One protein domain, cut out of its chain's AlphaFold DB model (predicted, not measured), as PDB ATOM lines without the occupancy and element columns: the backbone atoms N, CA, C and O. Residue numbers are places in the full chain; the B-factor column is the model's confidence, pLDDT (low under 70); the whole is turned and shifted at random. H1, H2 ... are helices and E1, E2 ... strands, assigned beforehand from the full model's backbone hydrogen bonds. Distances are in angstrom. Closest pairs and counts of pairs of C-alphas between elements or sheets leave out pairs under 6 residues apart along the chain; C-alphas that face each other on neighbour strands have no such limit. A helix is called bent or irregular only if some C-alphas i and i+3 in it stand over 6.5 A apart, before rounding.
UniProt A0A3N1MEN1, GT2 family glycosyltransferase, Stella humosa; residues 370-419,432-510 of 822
ATOM      1  N   GLU A 370     -47.575  31.781  11.188       77.88
ATOM      2  CA  GLU A 370     -47.225  31.486   9.791       77.88
ATOM      3  C   GLU A 370     -47.184  32.777   8.953       77.88
ATOM      4  O   GLU A 370     -47.911  33.729   9.249       77.88
ATOM      5  N   ILE A 371     -46.401  32.793   7.870       81.25
ATOM      6  CA  ILE A 371     -46.616  33.710   6.734       81.25
ATOM      7  C   ILE A 371     -47.438  32.968   5.676       81.25
ATOM      8  O   ILE A 371     -46.891  32.147   4.946       81.25
ATOM      9  N   ASP A 372     -48.741  33.243   5.601       77.50
ATOM     10  CA  ASP A 372     -49.671  32.533   4.705       77.50
ATOM     11  C   ASP A 372     -49.687  33.089   3.263       77.50
ATOM     12  O   ASP A 372     -50.244  32.470   2.357       77.50
ATOM     13  N   LEU A 373     -49.056  34.247   3.039       82.88
ATOM     14  CA  LEU A 373     -48.874  34.874   1.731       82.88
ATOM     15  C   LEU A 373     -47.602  35.732   1.741       82.88
ATOM     16  O   LEU A 373     -47.454  36.636   2.565       82.88
ATOM     17  N   ALA A 374     -46.707  35.490   0.786       87.00
ATOM     18  CA  ALA A 374     -45.507  36.288   0.551       87.00
ATOM     19  C   ALA A 374     -45.424  36.668  -0.934       87.00
ATOM     20  O   ALA A 374     -45.695  35.835  -1.796       87.00
ATOM     21  N   ILE A 375     -45.071  37.918  -1.241       87.69
ATOM     22  CA  ILE A 375     -45.050  38.467  -2.605       87.69
ATOM     23  C   ILE A 375     -43.753  39.255  -2.797       87.69
ATOM     24  O   ILE A 375     -43.526  40.245  -2.098       87.69
ATOM     25  N   GLY A 376     -42.894  38.801  -3.709       86.62
ATOM     26  CA  GLY A 376     -41.614  39.433  -4.038       86.62
ATOM     27  C   GLY A 376     -41.720  40.324  -5.275       86.62
ATOM     28  O   GLY A 376     -42.360  39.938  -6.251       86.62
ATOM     29  N   PHE A 377     -41.065  41.485  -5.236       86.31
ATOM     30  CA  PHE A 377     -41.093  42.495  -6.298       86.31
ATOM     31  C   PHE A 377     -39.723  42.679  -6.969       86.31
ATOM     32  O   PHE A 377     -38.678  42.419  -6.365       86.31
ATOM     33  N   SER A 378     -39.706  43.162  -8.215       81.62
ATOM     34  CA  SER A 378     -38.500  43.243  -9.057       81.62
ATOM     35  C   SER A 378     -37.407  44.171  -8.501       81.62
ATOM     36  O   SER A 378     -36.211  43.899  -8.653       81.62
ATOM     37  N   ASP A 379     -37.796  45.227  -7.777       79.56
ATOM     38  CA  ASP A 379     -36.869  46.128  -7.081       79.56
ATOM     39  C   ASP A 379     -36.176  45.469  -5.865       79.56
ATOM     40  O   ASP A 379     -35.118  45.929  -5.412       79.56
ATOM     41  N   GLY A 380     -36.684  44.319  -5.413       76.81
ATOM     42  CA  GLY A 380     -36.258  43.595  -4.219       76.81
ATOM     43  C   GLY A 380     -37.138  43.860  -2.997       76.81
ATOM     44  O   GLY A 380     -36.748  43.492  -1.891       76.81
ATOM     45  N   GLY A 381     -38.285  44.523  -3.151       85.12
ATOM     46  CA  GLY A 381     -39.322  44.579  -2.130       85.12
ATOM     47  C   GLY A 381     -39.923  43.202  -1.829       85.12
ATOM     48  O   GLY A 381     -39.974  42.325  -2.692       85.12
ATOM     49  N   LEU A 382     -40.425  43.023  -0.608       87.62
ATOM     50  CA  LEU A 382     -41.257  41.881  -0.227       87.62
ATOM     51  C   LEU A 382     -42.459  42.361   0.586       87.62
ATOM     52  O   LEU A 382     -42.285  42.982   1.633       87.62
ATOM     53  N   PHE A 383     -43.668  42.021   0.146       90.06
ATOM     54  CA  PHE A 383     -44.869  42.068   0.976       90.06
ATOM     55  C   PHE A 383     -45.096  40.702   1.632       90.06
ATOM     56  O   PHE A 383     -44.944  39.666   0.983       90.06
ATOM     57  N   VAL A 384     -45.486  40.695   2.904       87.94
ATOM     58  CA  VAL A 384     -45.909  39.490   3.627       87.94
ATOM     59  C   VAL A 384     -47.216  39.735   4.367       87.94
ATOM     60  O   VAL A 384     -47.434  40.810   4.932       87.94
ATOM     61  N   ARG A 385     -48.053  38.700   4.419       87.75
ATOM     62  CA  ARG A 385     -49.198  38.576   5.317       87.75
ATOM     63  C   ARG A 385     -49.029  37.306   6.141       87.75
ATOM     64  O   ARG A 385     -48.631  36.269   5.615       87.75
ATOM     65  N   GLY A 386     -49.335  37.387   7.427       83.50
ATOM     66  CA  GLY A 386     -49.226  36.256   8.336       83.50
ATOM     67  C   GLY A 386     -50.190  36.340   9.505       83.50
ATOM     68  O   GLY A 386     -51.054  37.217   9.562       83.50
ATOM     69  N   TRP A 387     -50.038  35.413  10.444       80.62
ATOM     70  CA  TRP A 387     -50.801  35.356  11.688       80.62
ATOM     71  C   TRP A 387     -49.936  34.823  12.833       80.62
ATOM     72  O   TRP A 387     -48.957  34.111  12.594       80.62
ATOM     73  N   LEU A 388     -50.277  35.189  14.073       78.06
ATOM     74  CA  LEU A 388     -49.543  34.777  15.270       78.06
ATOM     75  C   LEU A 388     -50.506  34.501  16.431       78.06
ATOM     76  O   LEU A 388     -51.097  35.407  17.012       78.06
ATOM     77  N   ALA A 389     -50.613  33.231  16.799       75.25
ATOM     78  CA  ALA A 389     -51.309  32.758  17.979       75.25
ATOM     79  C   ALA A 389     -50.333  32.636  19.157       75.25
ATOM     80  O   ALA A 389     -49.794  31.559  19.413       75.25
ATOM     81  N   ASP A 390     -50.125  33.730  19.894       74.44
ATOM     82  CA  ASP A 390     -49.388  33.728  21.164       74.44
ATOM     83  C   ASP A 390     -50.342  33.891  22.368       74.44
ATOM     84  O   ASP A 390     -50.567  35.003  22.848       74.44
ATOM     85  N   PRO A 391     -50.927  32.794  22.890       68.94
ATOM     86  CA  PRO A 391     -51.838  32.849  24.033       68.94
ATOM     87  C   PRO A 391     -51.133  33.074  25.386       68.94
ATOM     88  O   PRO A 391     -51.807  33.040  26.415       68.94
ATOM     89  N   GLN A 392     -49.803  33.238  25.418       73.25
ATOM     90  CA  GLN A 392     -49.019  33.371  26.655       73.25
ATOM     91  C   GLN A 392     -48.158  34.647  26.715       73.25
ATOM     92  O   GLN A 392     -47.603  34.937  27.774       73.25
ATOM     93  N   GLY A 393     -48.057  35.420  25.627       75.25
ATOM     94  CA  GLY A 393     -47.213  36.619  25.553       75.25
ATOM     95  C   GLY A 393     -45.715  36.296  25.615       75.25
ATOM     96  O   GLY A 393     -44.939  37.027  26.231       75.25
ATOM     97  N   VAL A 394     -45.312  35.157  25.044       78.75
ATOM     98  CA  VAL A 394     -43.929  34.665  25.070       78.75
ATOM     99  C   VAL A 394     -43.073  35.160  23.905       78.75
ATOM    100  O   VAL A 394     -41.857  34.989  23.974       78.75
ATOM    101  N   VAL A 395     -43.646  35.764  22.861       79.00
ATOM    102  CA  VAL A 395     -42.913  36.335  21.717       79.00
ATOM    103  C   VAL A 395     -42.502  37.783  21.998       79.00
ATOM    104  O   VAL A 395     -43.333  38.639  22.280       79.00
ATOM    105  N   ALA A 396     -41.205  38.068  21.868       80.69
ATOM    106  CA  ALA A 396     -40.640  39.412  21.963       80.69
ATOM    107  C   ALA A 396     -40.640  40.144  20.608       80.69
ATOM    108  O   ALA A 396     -40.882  41.348  20.558       80.69
ATOM    109  N   ASP A 397     -40.366  39.427  19.512       83.94
ATOM    110  CA  ASP A 397     -40.483  39.931  18.142       83.94
ATOM    111  C   ASP A 397     -40.512  38.803  17.105       83.94
ATOM    112  O   ASP A 397     -40.058  37.682  17.351       83.94
ATOM    113  N   LEU A 398     -41.026  39.126  15.917       85.12
ATOM    114  CA  LEU A 398     -40.916  38.296  14.723       85.12
ATOM    115  C   LEU A 398     -39.727  38.764  13.876       85.12
ATOM    116  O   LEU A 398     -39.446  39.955  13.779       85.12
ATOM    117  N   GLN A 399     -39.032  37.836  13.230       86.81
ATOM    118  CA  GLN A 399     -37.839  38.090  12.428       86.81
ATOM    119  C   GLN A 399     -37.946  37.358  11.097       86.81
ATOM    120  O   GLN A 399     -37.868  36.132  11.037       86.81
ATOM    121  N   LEU A 400     -38.101  38.118  10.019       82.94
ATOM    122  CA  LEU A 400     -37.948  37.606   8.670       82.94
ATOM    123  C   LEU A 400     -36.451  37.489   8.357       82.94
ATOM    124  O   LEU A 400     -35.714  38.467   8.491       82.94
ATOM    125  N   VAL A 401     -36.004  36.315   7.921       78.88
ATOM    126  CA  VAL A 401     -34.617  36.053   7.519       78.88
ATOM    127  C   VAL A 401     -34.590  35.681   6.042       78.88
ATOM    128  O   VAL A 401     -35.215  34.702   5.632       78.88
ATOM    129  N   SER A 402     -33.858  36.449   5.236       73.62
ATOM    130  CA  SER A 402     -33.700  36.166   3.806       73.62
ATOM    131  C   SER A 402     -32.838  34.917   3.552       73.62
ATOM    132  O   SER A 402     -32.167  34.395   4.449       73.62
ATOM    133  N   ALA A 403     -32.780  34.478   2.291       65.44
ATOM    134  CA  ALA A 403     -31.878  33.407   1.850       65.44
ATOM    135  C   ALA A 403     -30.375  33.785   1.916       65.44
ATOM    136  O   ALA A 403     -29.520  32.984   1.555       65.44
ATOM    137  N   PHE A 404     -30.045  35.003   2.361       67.19
ATOM    138  CA  PHE A 404     -28.682  35.532   2.502       67.19
ATOM    139  C   PHE A 404     -28.394  35.928   3.963       67.19
ATOM    140  O   PHE A 404     -27.564  36.798   4.220       67.19
ATOM    141  N   ASP A 405     -29.133  35.314   4.900       69.31
ATOM    142  CA  ASP A 405     -29.101  35.529   6.354       69.31
ATOM    143  C   ASP A 405     -29.316  36.996   6.797       69.31
ATOM    144  O   ASP A 405     -29.022  37.375   7.931       69.31
ATOM    145  N   GLU A 406     -29.889  37.837   5.927       74.38
ATOM    146  CA  GLU A 406     -30.252  39.213   6.267       74.38
ATOM    147  C   GLU A 406     -31.586  39.246   7.020       74.38
ATOM    148  O   GLU A 406     -32.606  38.765   6.522       74.38
ATOM    149  N   VAL A 407     -31.566  39.837   8.217       81.06
ATOM    150  CA  VAL A 407     -32.705  39.873   9.142       81.06
ATOM    151  C   VAL A 407     -33.496  41.181   9.005       81.06
ATOM    152  O   VAL A 407     -32.930  42.271   8.851       81.06
ATOM    153  N   ARG A 408     -34.825  41.086   9.107       83.88
ATOM    154  CA  ARG A 408     -35.747  42.201   9.355       83.88
ATOM    155  C   ARG A 408     -36.707  41.841  10.478       83.88
ATOM    156  O   ARG A 408     -37.426  40.850  10.388       83.88
ATOM    157  N   THR A 409     -36.747  42.670  11.513       82.62
ATOM    158  CA  THR A 409     -37.732  42.540  12.588       82.62
ATOM    159  C   THR A 409     -39.100  43.029  12.115       82.62
ATOM    160  O   THR A 409     -39.219  44.136  11.590       82.62
ATOM    161  N   ILE A 410     -40.128  42.213  12.332       74.69
ATOM    162  CA  ILE A 410     -41.540  42.576  12.235       74.69
ATOM    163  C   ILE A 410     -42.033  42.830  13.662       74.69
ATOM    164  O   ILE A 410     -41.919  41.954  14.522       74.69
ATOM    165  N   ALA A 411     -42.571  44.018  13.928       65.25
ATOM    166  CA  ALA A 411     -43.281  44.281  15.176       65.25
ATOM    167  C   ALA A 411     -44.672  43.621  15.082       65.25
ATOM    168  O   ALA A 411     -45.431  44.032  14.204       65.25
ATOM    169  N   PRO A 412     -45.026  42.621  15.917       52.75
ATOM    170  CA  PRO A 412     -46.253  41.835  15.717       52.75
ATOM    171  C   PRO A 412     -47.539  42.673  15.768       52.75
ATOM    172  O   PRO A 412     -48.449  42.462  14.973       52.75
ATOM    173  N   ASP A 413     -47.572  43.680  16.647       54.75
ATOM    174  CA  ASP A 413     -48.717  44.582  16.826       54.75
ATOM    175  C   ASP A 413     -48.827  45.655  15.722       54.75
ATOM    176  O   ASP A 413     -49.824  46.381  15.634       54.75
ATOM    177  N   ALA A 414     -47.798  45.807  14.881       56.72
ATOM    178  CA  ALA A 414     -47.802  46.791  13.813       56.72
ATOM    179  C   ALA A 414     -48.613  46.270  12.621       56.72
ATOM    180  O   ALA A 414     -48.213  45.335  11.934       56.72
ATOM    181  N   LEU A 415     -49.724  46.955  12.334       68.38
ATOM    182  CA  LEU A 415     -50.599  46.690  11.185       68.38
ATOM    183  C   LEU A 415     -51.342  45.340  11.267       68.38
ATOM    184  O   LEU A 415     -51.511  44.642  10.266       68.38
ATOM    185  N   ALA A 416     -51.831  45.004  12.462       77.56
ATOM    186  CA  ALA A 416     -52.744  43.883  12.663       77.56
ATOM    187  C   ALA A 416     -54.142  44.122  12.039       77.56
ATOM    188  O   ALA A 416     -54.609  45.260  11.917       77.56
ATOM    189  N   PHE A 417     -54.835  43.043  11.668       77.31
ATOM    190  CA  PHE A 417     -56.213  43.029  11.173       77.31
ATOM    191  C   PHE A 417     -56.947  41.737  11.585       77.31
ATOM    192  O   PHE A 417     -56.342  40.668  11.590       77.31
ATOM    193  N   PRO A 418     -58.268  41.782  11.839       71.69
ATOM    194  CA  PRO A 418     -59.042  40.575  12.110       71.69
ATOM    195  C   PRO A 418     -59.140  39.679  10.875       71.69
ATOM    196  O   PRO A 418     -59.637  40.115   9.830       71.69
ATOM    197  N   ARG A 419     -58.720  38.416  11.011       66.94
ATOM    198  CA  ARG A 419     -59.076  37.352  10.062       66.94
ATOM    199  C   ARG A 419     -60.489  36.859  10.396       66.94
ATOM    200  O   ARG A 419     -60.993  37.047  11.506       66.94
ATOM    201  N   ASP A 432     -56.195  37.110  14.935       68.88
ATOM    202  CA  ASP A 432     -55.742  38.343  14.274       68.88
ATOM    203  C   ASP A 432     -54.483  38.085  13.403       68.88
ATOM    204  O   ASP A 432     -53.550  37.372  13.781       68.88
ATOM    205  N   GLY A 433     -54.471  38.641  12.189       79.38
ATOM    206  CA  GLY A 433     -53.362  38.573  11.231       79.38
ATOM    207  C   GLY A 433     -52.587  39.887  11.147       79.38
ATOM    208  O   GLY A 433     -53.062  40.913  11.620       79.38
ATOM    209  N   PHE A 434     -51.417  39.883  10.510       84.88
ATOM    210  CA  PHE A 434     -50.579  41.070  10.289       84.88
ATOM    211  C   PHE A 434     -50.152  41.196   8.821       84.88
ATOM    212  O   PHE A 434     -50.117  40.204   8.089       84.88
ATOM    213  N   VAL A 435     -49.799  42.413   8.390       88.62
ATOM    214  CA  VAL A 435     -49.138  42.668   7.098       88.62
ATOM    215  C   VAL A 435     -47.891  43.524   7.263       88.62
ATOM    216  O   VAL A 435     -47.898  44.505   8.002       88.62
ATOM    217  N   ALA A 436     -46.834  43.209   6.518       89.12
ATOM    218  CA  ALA A 436     -45.611  44.004   6.490       89.12
ATOM    219  C   ALA A 436     -45.037  44.109   5.072       89.12
ATOM    220  O   ALA A 436     -45.169  43.191   4.263       89.12
ATOM    221  N   TYR A 437     -44.371  45.229   4.788       89.81
ATOM    222  CA  TYR A 437     -43.660  45.462   3.535       89.81
ATOM    223  C   TYR A 437     -42.200  45.821   3.818       89.81
ATOM    224  O   TYR A 437     -41.909  46.757   4.562       89.81
ATOM    225  N   PHE A 438     -41.281  45.081   3.205       86.94
ATOM    226  CA  PHE A 438     -39.840  45.243   3.353       86.94
ATOM    227  C   PHE A 438     -39.239  45.723   2.029       86.94
ATOM    228  O   PHE A 438     -38.922  44.893   1.175       86.94
ATOM    229  N   PRO A 439     -39.069  47.042   1.819       81.50
ATOM    230  CA  PRO A 439     -38.385  47.547   0.637       81.50
ATOM    231  C   PRO A 439     -36.906  47.131   0.651       81.50
ATOM    232  O   PRO A 439     -36.247  47.178   1.692       81.50
ATOM    233  N   ASN A 440     -36.365  46.800  -0.525       76.06
ATOM    234  CA  ASN A 440     -34.947  46.477  -0.733       76.06
ATOM    235  C   ASN A 440     -34.413  45.287   0.099       76.06
ATOM    236  O   ASN A 440     -33.254  45.302   0.522       76.06
ATOM    237  N   LEU A 441     -35.209  44.235   0.314       70.62
ATOM    238  CA  LEU A 441     -34.747  42.970   0.896       70.62
ATOM    239  C   LEU A 441     -33.931  42.168  -0.143       70.62
ATOM    240  O   LEU A 441     -34.373  41.157  -0.687       70.62
ATOM    241  N   GLN A 442     -32.732  42.653  -0.478       59.16
ATOM    242  CA  GLN A 442     -31.947  42.114  -1.590       59.16
ATOM    243  C   GLN A 442     -31.322  40.738  -1.297       59.16
ATOM    244  O   GLN A 442     -30.482  40.647  -0.401       59.16
ATOM    245  N   PRO A 443     -31.531  39.705  -2.130       52.28
ATOM    246  CA  PRO A 443     -32.586  39.501  -3.113       52.28
ATOM    247  C   PRO A 443     -33.592  38.439  -2.640       52.28
ATOM    248  O   PRO A 443     -33.270  37.251  -2.556       52.28
ATOM    249  N   VAL A 444     -34.846  38.841  -2.445       51.06
ATOM    250  CA  VAL A 444     -35.971  37.920  -2.613       51.06
ATOM    251  C   VAL A 444     -36.082  37.594  -4.098       51.06
ATOM    252  O   VAL A 444     -36.553  38.397  -4.897       51.06
ATOM    253  N   MET A 445     -35.616  36.405  -4.472       52.06
ATOM    254  CA  MET A 445     -36.105  35.751  -5.684       52.06
ATOM    255  C   MET A 445     -37.509  35.194  -5.399       52.06
ATOM    256  O   MET A 445     -37.757  34.801  -4.257       52.06
ATOM    257  N   PRO A 446     -38.386  35.052  -6.411       49.62
ATOM    258  CA  PRO A 446     -39.674  34.358  -6.263       49.62
ATOM    259  C   PRO A 446     -39.536  32.943  -5.676       49.62
ATOM    260  O   PRO A 446     -40.425  32.425  -5.021       49.62
ATOM    261  N   ASP A 447     -38.383  32.321  -5.899       48.62
ATOM    262  CA  ASP A 447     -38.097  30.926  -5.578       48.62
ATOM    263  C   ASP A 447     -37.122  30.792  -4.386       48.62
ATOM    264  O   ASP A 447     -36.589  29.713  -4.129       48.62
ATOM    265  N   ALA A 448     -36.834  31.895  -3.678       53.59
ATOM    266  CA  ALA A 448     -35.937  31.900  -2.525       53.59
ATOM    267  C   ALA A 448     -36.716  31.772  -1.205       53.59
ATOM    268  O   ALA A 448     -37.537  32.643  -0.908       53.59
ATOM    269  N   PRO A 449     -36.439  30.755  -0.363       59.41
ATOM    270  CA  PRO A 449     -37.088  30.632   0.932       59.41
ATOM    271  C   PRO A 449     -36.647  31.770   1.854       59.41
ATOM    272  O   PRO A 449     -35.495  31.848   2.290       59.41
ATOM    273  N   VAL A 450     -37.598  32.638   2.178       71.00
ATOM    274  CA  VAL A 450     -37.540  33.453   3.390       71.00
ATOM    275  C   VAL A 450     -37.997  32.588   4.567       71.00
ATOM    276  O   VAL A 450     -38.933  31.804   4.438       71.00
ATOM    277  N   ARG A 451     -37.327  32.712   5.712       77.56
ATOM    278  CA  ARG A 451     -37.724  32.060   6.971       77.56
ATOM    279  C   ARG A 451     -38.379  33.093   7.877       77.56
ATOM    280  O   ARG A 451     -37.898  34.225   7.940       77.56
ATOM    281  N   LEU A 452     -39.425  32.710   8.602       79.81
ATOM    282  CA  LEU A 452     -39.941  33.493   9.722       79.81
ATOM    283  C   LEU A 452     -39.442  32.868  11.023       79.81
ATOM    284  O   LEU A 452     -39.545  31.663  11.209       79.81
ATOM    285  N   ARG A 453     -38.946  33.687  11.947       84.81
ATOM    286  CA  ARG A 453     -38.580  33.265  13.300       84.81
ATOM    287  C   ARG A 453     -39.329  34.088  14.332       84.81
ATOM    288  O   ARG A 453     -39.322  35.309  14.245       84.81
ATOM    289  N   ALA A 454     -39.901  33.452  15.343       82.38
ATOM    290  CA  ALA A 454     -40.273  34.133  16.576       82.38
ATOM    291  C   ALA A 454     -39.080  34.114  17.538       82.38
ATOM    292  O   ALA A 454     -38.545  33.045  17.845       82.38
ATOM    293  N   ARG A 455     -38.662  35.284  18.026       86.31
ATOM    294  CA  ARG A 455     -37.764  35.384  19.179       86.31
ATOM    295  C   ARG A 455     -38.610  35.411  20.439       86.31
ATOM    296  O   ARG A 455     -39.453  36.290  20.597       86.31
ATOM    297  N   LEU A 456     -38.376  34.469  21.340       82.69
ATOM    298  CA  LEU A 456     -39.069  34.412  22.618       82.69
ATOM    299  C   LEU A 456     -38.462  35.399  23.624       82.69
ATOM    300  O   LEU A 456     -37.282  35.747  23.547       82.69
ATOM    301  N   SER A 457     -39.243  35.780  24.632       82.94
ATOM    302  CA  SER A 457     -38.816  36.605  25.773       82.94
ATOM    303  C   SER A 457     -37.694  35.963  26.608       82.94
ATOM    304  O   SER A 457     -37.004  36.656  27.350       82.94
ATOM    305  N   SER A 458     -37.459  34.654  26.453       77.38
ATOM    306  CA  SER A 458     -36.305  33.922  27.003       77.38
ATOM    307  C   SER A 458     -35.021  34.035  26.163       77.38
ATOM    308  O   SER A 458     -33.986  33.505  26.558       77.38
ATOM    309  N   GLY A 459     -35.077  34.670  24.987       76.88
ATOM    310  CA  GLY A 459     -33.986  34.722  24.007       76.88
ATOM    311  C   GLY A 459     -33.907  33.516  23.061       76.88
ATOM    312  O   GLY A 459     -33.132  33.553  22.109       76.88
ATOM    313  N   ALA A 460     -34.710  32.468  23.276       73.06
ATOM    314  CA  ALA A 460     -34.796  31.330  22.361       73.06
ATOM    315  C   ALA A 460     -35.449  31.720  21.019       73.06
ATOM    316  O   ALA A 460     -36.294  32.614  20.970       73.06
ATOM    317  N   MET A 461     -35.089  31.022  19.939       78.38
ATOM    318  CA  MET A 461     -35.655  31.228  18.600       78.38
ATOM    319  C   MET A 461     -36.522  30.034  18.191       78.38
ATOM    320  O   MET A 461     -36.110  28.887  18.364       78.38
ATOM    321  N   VAL A 462     -37.685  30.303  17.600       74.88
ATOM    322  CA  VAL A 462     -38.594  29.304  17.016       74.88
ATOM    323  C   VAL A 462     -38.767  29.624  15.532       74.88
ATOM    324  O   VAL A 462     -39.211  30.720  15.203       74.88
ATOM    325  N   GLU A 463     -38.413  28.702  14.635       78.06
ATOM    326  CA  GLU A 463     -38.734  28.821  13.201       78.06
ATOM    327  C   GLU A 463     -40.245  28.591  13.001       78.06
ATOM    328  O   GLU A 463     -40.815  27.651  13.560       78.06
ATOM    329  N   LEU A 464     -40.888  29.441  12.202       73.56
ATOM    330  CA  LEU A 464     -42.304  29.386  11.840       73.56
ATOM    331  C   LEU A 464     -42.456  29.152  10.323       73.56
ATOM    332  O   LEU A 464     -41.615  29.622   9.547       73.56
ATOM    333  N   PRO A 465     -43.513  28.448   9.879       67.31
ATOM    334  CA  PRO A 465     -43.770  28.198   8.462       67.31
ATOM    335  C   PRO A 465     -43.979  29.481   7.642       67.31
ATOM    336  O   PRO A 465     -44.489  30.497   8.123       67.31
ATOM    337  N   VAL A 466     -43.601  29.403   6.366       71.62
ATOM    338  CA  VAL A 466     -43.790  30.450   5.354       71.62
ATOM    339  C   VAL A 466     -44.263  29.781   4.063       71.62
ATOM    340  O   VAL A 466     -43.652  28.814   3.605       71.62
ATOM    341  N   ALA A 467     -45.333  30.303   3.468       66.94
ATOM    342  CA  ALA A 467     -45.795  29.932   2.138       66.94
ATOM    343  C   ALA A 467     -44.754  30.263   1.047       66.94
ATOM    344  O   ALA A 467     -43.884  31.122   1.215       66.94
ATOM    345  N   SER A 468     -44.863  29.610  -0.113       68.62
ATOM    346  CA  SER A 468     -44.047  29.937  -1.289       68.62
ATOM    347  C   SER A 468     -44.235  31.398  -1.707       68.62
ATOM    348  O   SER A 468     -45.372  31.863  -1.812       68.62
ATOM    349  N   VAL A 469     -43.137  32.099  -1.999       75.88
ATOM    350  CA  VAL A 469     -43.183  33.493  -2.457       75.88
ATOM    351  C   VAL A 469     -43.784  33.558  -3.867       75.88
ATOM    352  O   VAL A 469     -43.379  32.838  -4.776       75.88
ATOM    353  N   ILE A 470     -44.757  34.441  -4.063       80.00
ATOM    354  CA  ILE A 470     -45.321  34.759  -5.376       80.00
ATOM    355  C   ILE A 470     -44.444  35.837  -6.018       80.00
ATOM    356  O   ILE A 470     -44.193  36.873  -5.409       80.00
ATOM    357  N   GLY A 471     -43.993  35.607  -7.250       75.25
ATOM    358  CA  GLY A 471     -43.253  36.598  -8.049       75.25
ATOM    359  C   GLY A 471     -43.700  36.679  -9.508       75.25
ATOM    360  O   GLY A 471     -42.973  37.183 -10.357       75.25
ATOM    361  N   GLU A 472     -44.888  36.156  -9.803       83.81
ATOM    362  CA  GLU A 472     -45.640  36.466 -11.016       83.81
ATOM    363  C   GLU A 472     -46.342  37.812 -10.790       83.81
ATOM    364  O   GLU A 472     -47.154  37.926  -9.870       83.81
ATOM    365  N   ALA A 473     -46.011  38.834 -11.585       87.81
ATOM    366  CA  ALA A 473     -46.369  40.222 -11.284       87.81
ATOM    367  C   ALA A 473     -47.886  40.444 -11.168       87.81
ATOM    368  O   ALA A 473     -48.366  41.022 -10.188       87.81
ATOM    369  N   GLU A 474     -48.663  39.947 -12.137       87.06
ATOM    370  CA  GLU A 474     -50.113  40.138 -12.121       87.06
ATOM    371  C   GLU A 474     -50.781  39.361 -10.978       87.06
ATOM    372  O   GLU A 474     -51.582  39.941 -10.241       87.06
ATOM    373  N   ARG A 475     -50.409  38.095 -10.756       87.19
ATOM    374  CA  ARG A 475     -50.923  37.321  -9.619       87.19
ATOM    375  C   ARG A 475     -50.551  37.968  -8.283       87.19
ATOM    376  O   ARG A 475     -51.408  38.090  -7.414       87.19
ATOM    377  N   GLY A 476     -49.317  38.452  -8.138       89.19
ATOM    378  CA  GLY A 476     -48.870  39.212  -6.970       89.19
ATOM    379  C   GLY A 476     -49.742  40.444  -6.716       89.19
ATOM    380  O   GLY A 476     -50.213  40.646  -5.600       89.19
ATOM    381  N   ARG A 477     -50.062  41.228  -7.755       92.19
ATOM    382  CA  ARG A 477     -51.008  42.352  -7.646       92.19
ATOM    383  C   ARG A 477     -52.401  41.896  -7.191       92.19
ATOM    384  O   ARG A 477     -52.990  42.539  -6.325       92.19
ATOM    385  N   GLN A 478     -52.933  40.806  -7.746       89.00
ATOM    386  CA  GLN A 478     -54.268  40.299  -7.395       89.00
ATOM    387  C   GLN A 478     -54.335  39.824  -5.929       89.00
ATOM    388  O   GLN A 478     -55.212  40.259  -5.181       89.00
ATOM    389  N   GLU A 479     -53.370  39.012  -5.490       87.88
ATOM    390  CA  GLU A 479     -53.273  38.488  -4.117       87.88
ATOM    391  C   GLU A 479     -53.028  39.623  -3.099       87.88
ATOM    392  O   GLU A 479     -53.625  39.640  -2.023       87.88
ATOM    393  N   LEU A 480     -52.226  40.636  -3.457       91.19
ATOM    394  CA  LEU A 480     -52.010  41.840  -2.646       91.19
ATOM    395  C   LEU A 480     -53.305  42.644  -2.444       91.19
ATOM    396  O   LEU A 480     -53.603  43.060  -1.324       91.19
ATOM    397  N   LEU A 481     -54.099  42.848  -3.498       90.38
ATOM    398  CA  LEU A 481     -55.364  43.593  -3.419       90.38
ATOM    399  C   LEU A 481     -56.486  42.813  -2.708       90.38
ATOM    400  O   LEU A 481     -57.434  43.429  -2.213       90.38
ATOM    401  N   ALA A 482     -56.354  41.487  -2.609       85.81
ATOM    402  CA  ALA A 482     -57.203  40.604  -1.809       85.81
ATOM    403  C   ALA A 482     -56.662  40.337  -0.385       85.81
ATOM    404  O   ALA A 482     -57.341  39.695   0.417       85.81
ATOM    405  N   SER A 483     -55.455  40.812  -0.053       85.06
ATOM    406  CA  SER A 483     -54.706  40.354   1.128       85.06
ATOM    407  C   SER A 483     -55.386  40.648   2.471       85.06
ATOM    408  O   SER A 483     -55.324  39.807   3.369       85.06
ATOM    409  N   VAL A 484     -56.048  41.803   2.607       85.00
ATOM    410  CA  VAL A 484     -56.616  42.328   3.864       85.00
ATOM    411  C   VAL A 484     -58.092  42.712   3.671       85.00
ATOM    412  O   VAL A 484     -58.434  43.296   2.640       85.00
ATOM    413  N   PRO A 485     -58.986  42.480   4.659       82.19
ATOM    414  CA  PRO A 485     -60.360  42.975   4.608       82.19
ATOM    415  C   PRO A 485     -60.418  44.502   4.379       82.19
ATOM    416  O   PRO A 485     -59.786  45.247   5.132       82.19
ATOM    417  N   PRO A 486     -61.214  45.019   3.421       79.25
ATOM    418  CA  PRO A 486     -61.187  46.439   3.038       79.25
ATOM    419  C   PRO A 486     -61.474  47.415   4.186       79.25
ATOM    420  O   PRO A 486     -60.919  48.514   4.232       79.25
ATOM    421  N   ASN A 487     -62.285  47.001   5.166       80.25
ATOM    422  CA  ASN A 487     -62.577  47.781   6.373       80.25
ATOM    423  C   ASN A 487     -61.380  47.890   7.340       80.25
ATOM    424  O   ASN A 487     -61.306  48.868   8.086       80.25
ATOM    425  N   SER A 488     -60.419  46.965   7.280       82.75
ATOM    426  CA  SER A 488     -59.234  46.919   8.150       82.75
ATOM    427  C   SER A 488     -58.013  47.661   7.583       82.75
ATOM    428  O   SER A 488     -57.104  47.980   8.343       82.75
ATOM    429  N   ALA A 489     -57.999  47.999   6.286       85.94
ATOM    430  CA  ALA A 489     -56.938  48.791   5.649       85.94
ATOM    431  C   ALA A 489     -56.969  50.279   6.081       85.94
ATOM    432  O   ALA A 489     -57.351  51.169   5.322       85.94
ATOM    433  N   GLY A 490     -56.624  50.545   7.345       86.69
ATOM    434  CA  GLY A 490     -56.533  51.886   7.933       86.69
ATOM    435  C   GLY A 490     -55.344  52.705   7.413       86.69
ATOM    436  O   GLY A 490     -54.441  52.174   6.777       86.69
ATOM    437  N   GLU A 491     -55.322  54.009   7.712       87.38
ATOM    438  CA  GLU A 491     -54.353  54.957   7.131       87.38
ATOM    439  C   GLU A 491     -52.884  54.563   7.357       87.38
ATOM    440  O   GLU A 491     -52.108  54.581   6.406       87.38
ATOM    441  N   ALA A 492     -52.513  54.115   8.561       87.94
ATOM    442  CA  ALA A 492     -51.156  53.639   8.839       87.94
ATOM    443  C   ALA A 492     -50.782  52.391   8.014       87.94
ATOM    444  O   ALA A 492     -49.659  52.288   7.531       87.94
ATOM    445  N   MET A 493     -51.727  51.469   7.802       90.19
ATOM    446  CA  MET A 493     -51.508  50.261   6.998       90.19
ATOM    447  C   MET A 493     -51.405  50.582   5.505       90.19
ATOM    448  O   MET A 493     -50.607  49.968   4.799       90.19
ATOM    449  N   LEU A 494     -52.171  51.569   5.034       91.62
ATOM    450  CA  LEU A 494     -52.039  52.107   3.686       91.62
ATOM    451  C   LEU A 494     -50.670  52.768   3.505       91.62
ATOM    452  O   LEU A 494     -49.916  52.335   2.646       91.62
ATOM    453  N   GLU A 495     -50.312  53.749   4.334       91.31
ATOM    454  CA  GLU A 495     -49.077  54.526   4.166       91.31
ATOM    455  C   GLU A 495     -47.795  53.693   4.342       91.31
ATOM    456  O   GLU A 495     -46.839  53.885   3.594       91.31
ATOM    457  N   GLN A 496     -47.763  52.760   5.301       88.88
ATOM    458  CA  GLN A 496     -46.537  52.038   5.675       88.88
ATOM    459  C   GLN A 496     -46.354  50.694   4.954       88.88
ATOM    460  O   GLN A 496     -45.235  50.187   4.912       88.88
ATOM    461  N   CYS A 497     -47.420  50.101   4.403       91.31
ATOM    462  CA  CYS A 497     -47.380  48.735   3.874       91.31
ATOM    463  C   CYS A 497     -48.085  48.583   2.521       91.31
ATOM    464  O   CYS A 497     -47.433  48.305   1.515       91.31
ATOM    465  N   LEU A 498     -49.402  48.803   2.462       92.94
ATOM    466  CA  LEU A 498     -50.190  48.487   1.267       92.94
ATOM    467  C   LEU A 498     -49.891  49.438   0.100       92.94
ATOM    468  O   LEU A 498     -49.727  48.968  -1.016       92.94
ATOM    469  N   ALA A 499     -49.768  50.750   0.321       94.19
ATOM    470  CA  ALA A 499     -49.457  51.700  -0.749       94.19
ATOM    471  C   ALA A 499     -48.075  51.484  -1.399       94.19
ATOM    472  O   ALA A 499     -48.029  51.424  -2.629       94.19
ATOM    473  N   PRO A 500     -46.955  51.336  -0.656       93.88
ATOM    474  CA  PRO A 500     -45.665  51.072  -1.289       93.88
ATOM    475  C   PRO A 500     -45.606  49.691  -1.966       93.88
ATOM    476  O   PRO A 500     -44.989  49.584  -3.027       93.88
ATOM    477  N   ALA A 501     -46.293  48.673  -1.429       93.69
ATOM    478  CA  ALA A 501     -46.426  47.368  -2.081       93.69
ATOM    479  C   ALA A 501     -47.273  47.435  -3.367       93.69
ATOM    480  O   ALA A 501     -46.885  46.868  -4.384       93.69
ATOM    481  N   ILE A 502     -48.398  48.163  -3.366       95.19
ATOM    482  CA  ILE A 502     -49.250  48.355  -4.554       95.19
ATOM    483  C   ILE A 502     -48.478  49.121  -5.633       95.19
ATOM    484  O   ILE A 502     -48.495  48.718  -6.792       95.19
ATOM    485  N   ALA A 503     -47.726  50.159  -5.261       94.50
ATOM    486  CA  ALA A 503     -46.871  50.881  -6.198       94.50
ATOM    487  C   ALA A 503     -45.770  49.987  -6.806       94.50
ATOM    488  O   ALA A 503     -45.419  50.173  -7.970       94.50
ATOM    489  N   ALA A 504     -45.224  49.023  -6.052       93.06
ATOM    490  CA  ALA A 504     -44.305  48.017  -6.589       93.06
ATOM    491  C   ALA A 504     -45.019  47.050  -7.550       93.06
ATOM    492  O   ALA A 504     -44.560  46.862  -8.673       93.06
ATOM    493  N   ALA A 505     -46.193  46.541  -7.171       93.50
ATOM    494  CA  ALA A 505     -47.010  45.671  -8.014       93.50
ATOM    495  C   ALA A 505     -47.420  46.330  -9.349       93.50
ATOM    496  O   ALA A 505     -47.402  45.673 -10.386       93.50
ATOM    497  N   ILE A 506     -47.748  47.630  -9.347       93.81
ATOM    498  CA  ILE A 506     -48.034  48.403 -10.570       93.81
ATOM    499  C   ILE A 506     -46.797  48.459 -11.478       93.81
ATOM    500  O   ILE A 506     -46.913  48.173 -12.669       93.81
ATOM    501  N   ARG A 507     -45.614  48.788 -10.931       92.75
ATOM    502  CA  ARG A 507     -44.358  48.835 -11.708       92.75
ATOM    503  C   ARG A 507     -44.016  47.483 -12.322       92.75
ATOM    504  O   ARG A 507     -43.670  47.427 -13.496       92.75
ATOM    505  N   ASP A 508     -44.138  46.412 -11.544       91.44
ATOM    506  CA  ASP A 508     -43.800  45.063 -11.990       91.44
ATOM    507  C   ASP A 508     -44.756  44.570 -13.085       91.44
ATOM    508  O   ASP A 508     -44.299  44.011 -14.078       91.44
ATOM    509  N   VAL A 509     -46.066  44.834 -12.967       93.25
ATOM    510  CA  VAL A 509     -47.036  44.503 -14.026       93.25
ATOM    511  C   VAL A 509     -46.787  45.328 -15.288       93.25
ATOM    512  O   VAL A 509     -46.833  44.776 -16.384       93.25
ATOM    513  N   ALA A 510     -46.476  46.622 -15.161       91.88
ATOM    514  CA  ALA A 510     -46.146  47.465 -16.310       91.88
ATOM    515  C   ALA A 510     -44.852  47.018 -17.019       91.88
ATOM    516  O   ALA A 510     -44.777  47.062 -18.244       91.88
TER     517      ALA A 510
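Overview. This is residues 370 to 419 and 432 to 510 of the 822 residues of the protein "GT2 family glycosyltransferase" of Stella humosa (UniProt A0A3N1MEN1). Two twisted four-stranded sheets stand partly face to face as a sandwich, their strands crossed, and a helical hairpin of H1 and H2 covers the other face of the first sheet, E1 E2 E6 E5. The second sheet, E4 E3 E7 E8, reaches away from the helices, with the turn at Ser 458 at one end of the long axis and the last residue of H2 at the other. The printed part has 129 residues, with eight named strands, E1 to E8, followed by H1 and H2; the class is mixed, helices and strands. Both sheets, in the orders E1 - E2 - E6 - E5 and E4 - E3 - E7 - E8, are antiparallel throughout. The whole is compact, with a radius of gyration of the C-alphas of 14.0 A and spans of 46 by 35 by 20 A.

Arrangement. Begin at E1, residues 370 to 376, an edge strand that forms a hairpin with E2, residues 382 to 389; look for N 375 and O 383 at 2.8 A. On E1, residues 374 to 375 also pair, parallel, with residues 469 to 470. E2 has E6, residues 432 to 438, as its antiparallel neighbour, with N 384 and O 436 at 2.9 A. Beside E6 is the edge strand E5, residues 416 to 418, with N 417 and O 433 at 2.8 A. This sheet is strongly twisted, its C-alphas up to 5.0 A off their best plane. In the second sheet E3, residues 395 to 401, and E4, residues 407 to 410, form a hairpin, with N 400 and O 408 at 2.8 A. E3 is also antiparallel to E7, residues 451 to 456, with N 399 and O 453 at 2.7 A. E7 forms a hairpin with E8, residues 461 to 464, where N 454 and O 462 are 2.8 A apart. The two sheets make a sandwich, two sheets face to face, with the strands of the one at 45 degrees to those of the other. H1, residues 473 to 482, and H2, residues 491 to 510, are on the same face of the sheet E1 E2 E6 E5, in two layers, helices on one face of a sheet. H1 has a height over the sheet of 9.2 A, its closest C-alphas to E1 being those of Gly 476 and Ile 375, 5.8 A apart. H2, at a height over the sheet of 9.7 A, runs slantwise to the strands, at 56 degrees to E6 on the local plane; the closest C-alphas of H2 and E6, those of Cys 497 and Tyr 437, are 5.0 A apart. H1 and H2 touch and form a helical hairpin, at a shallow tilt of 26 degrees, opposite ways, closest at the C-alphas of Ala 473 and Val 509, 5.1 A apart. Every O i to N i+4 pair of H1 is within hydrogen-bond range, and 13 of 16 in H2.

Along the chain. Find C-alpha 370 at (-47.225, 31.486, 9.791), where E1 begins and runs 16.9 A. E2 covers 22.7 A, E3 16.4 A, E6 20.5 A and E7 15.9 A, while E4, E5 and E8 are shorter. H1 runs 14.4 A from C-alpha 473 at (-46.369, 40.222, -11.284). H2 is irregular, with C-alphas 496 and 499 7.1 A apart and a kink of 43 degrees near residue 498; it ends 25.9 A from its start, at C-alpha 510, (-46.146, 47.465, -16.310).

Size, cuts and confidence. The C-alphas farthest apart, those of Ser 458 and Ala 510, are 46.4 A apart. Look between C-alphas 419 and 432, 5.5 A apart, for the cut: residues 420 to 431 are not printed. Of the links that are printed whole, E6 to E7, residues 439 to 450, is long. The mean pLDDT of the printed part is 79.7; residues under 70 include 403 to 405, 411 to 415 and 442 to 449.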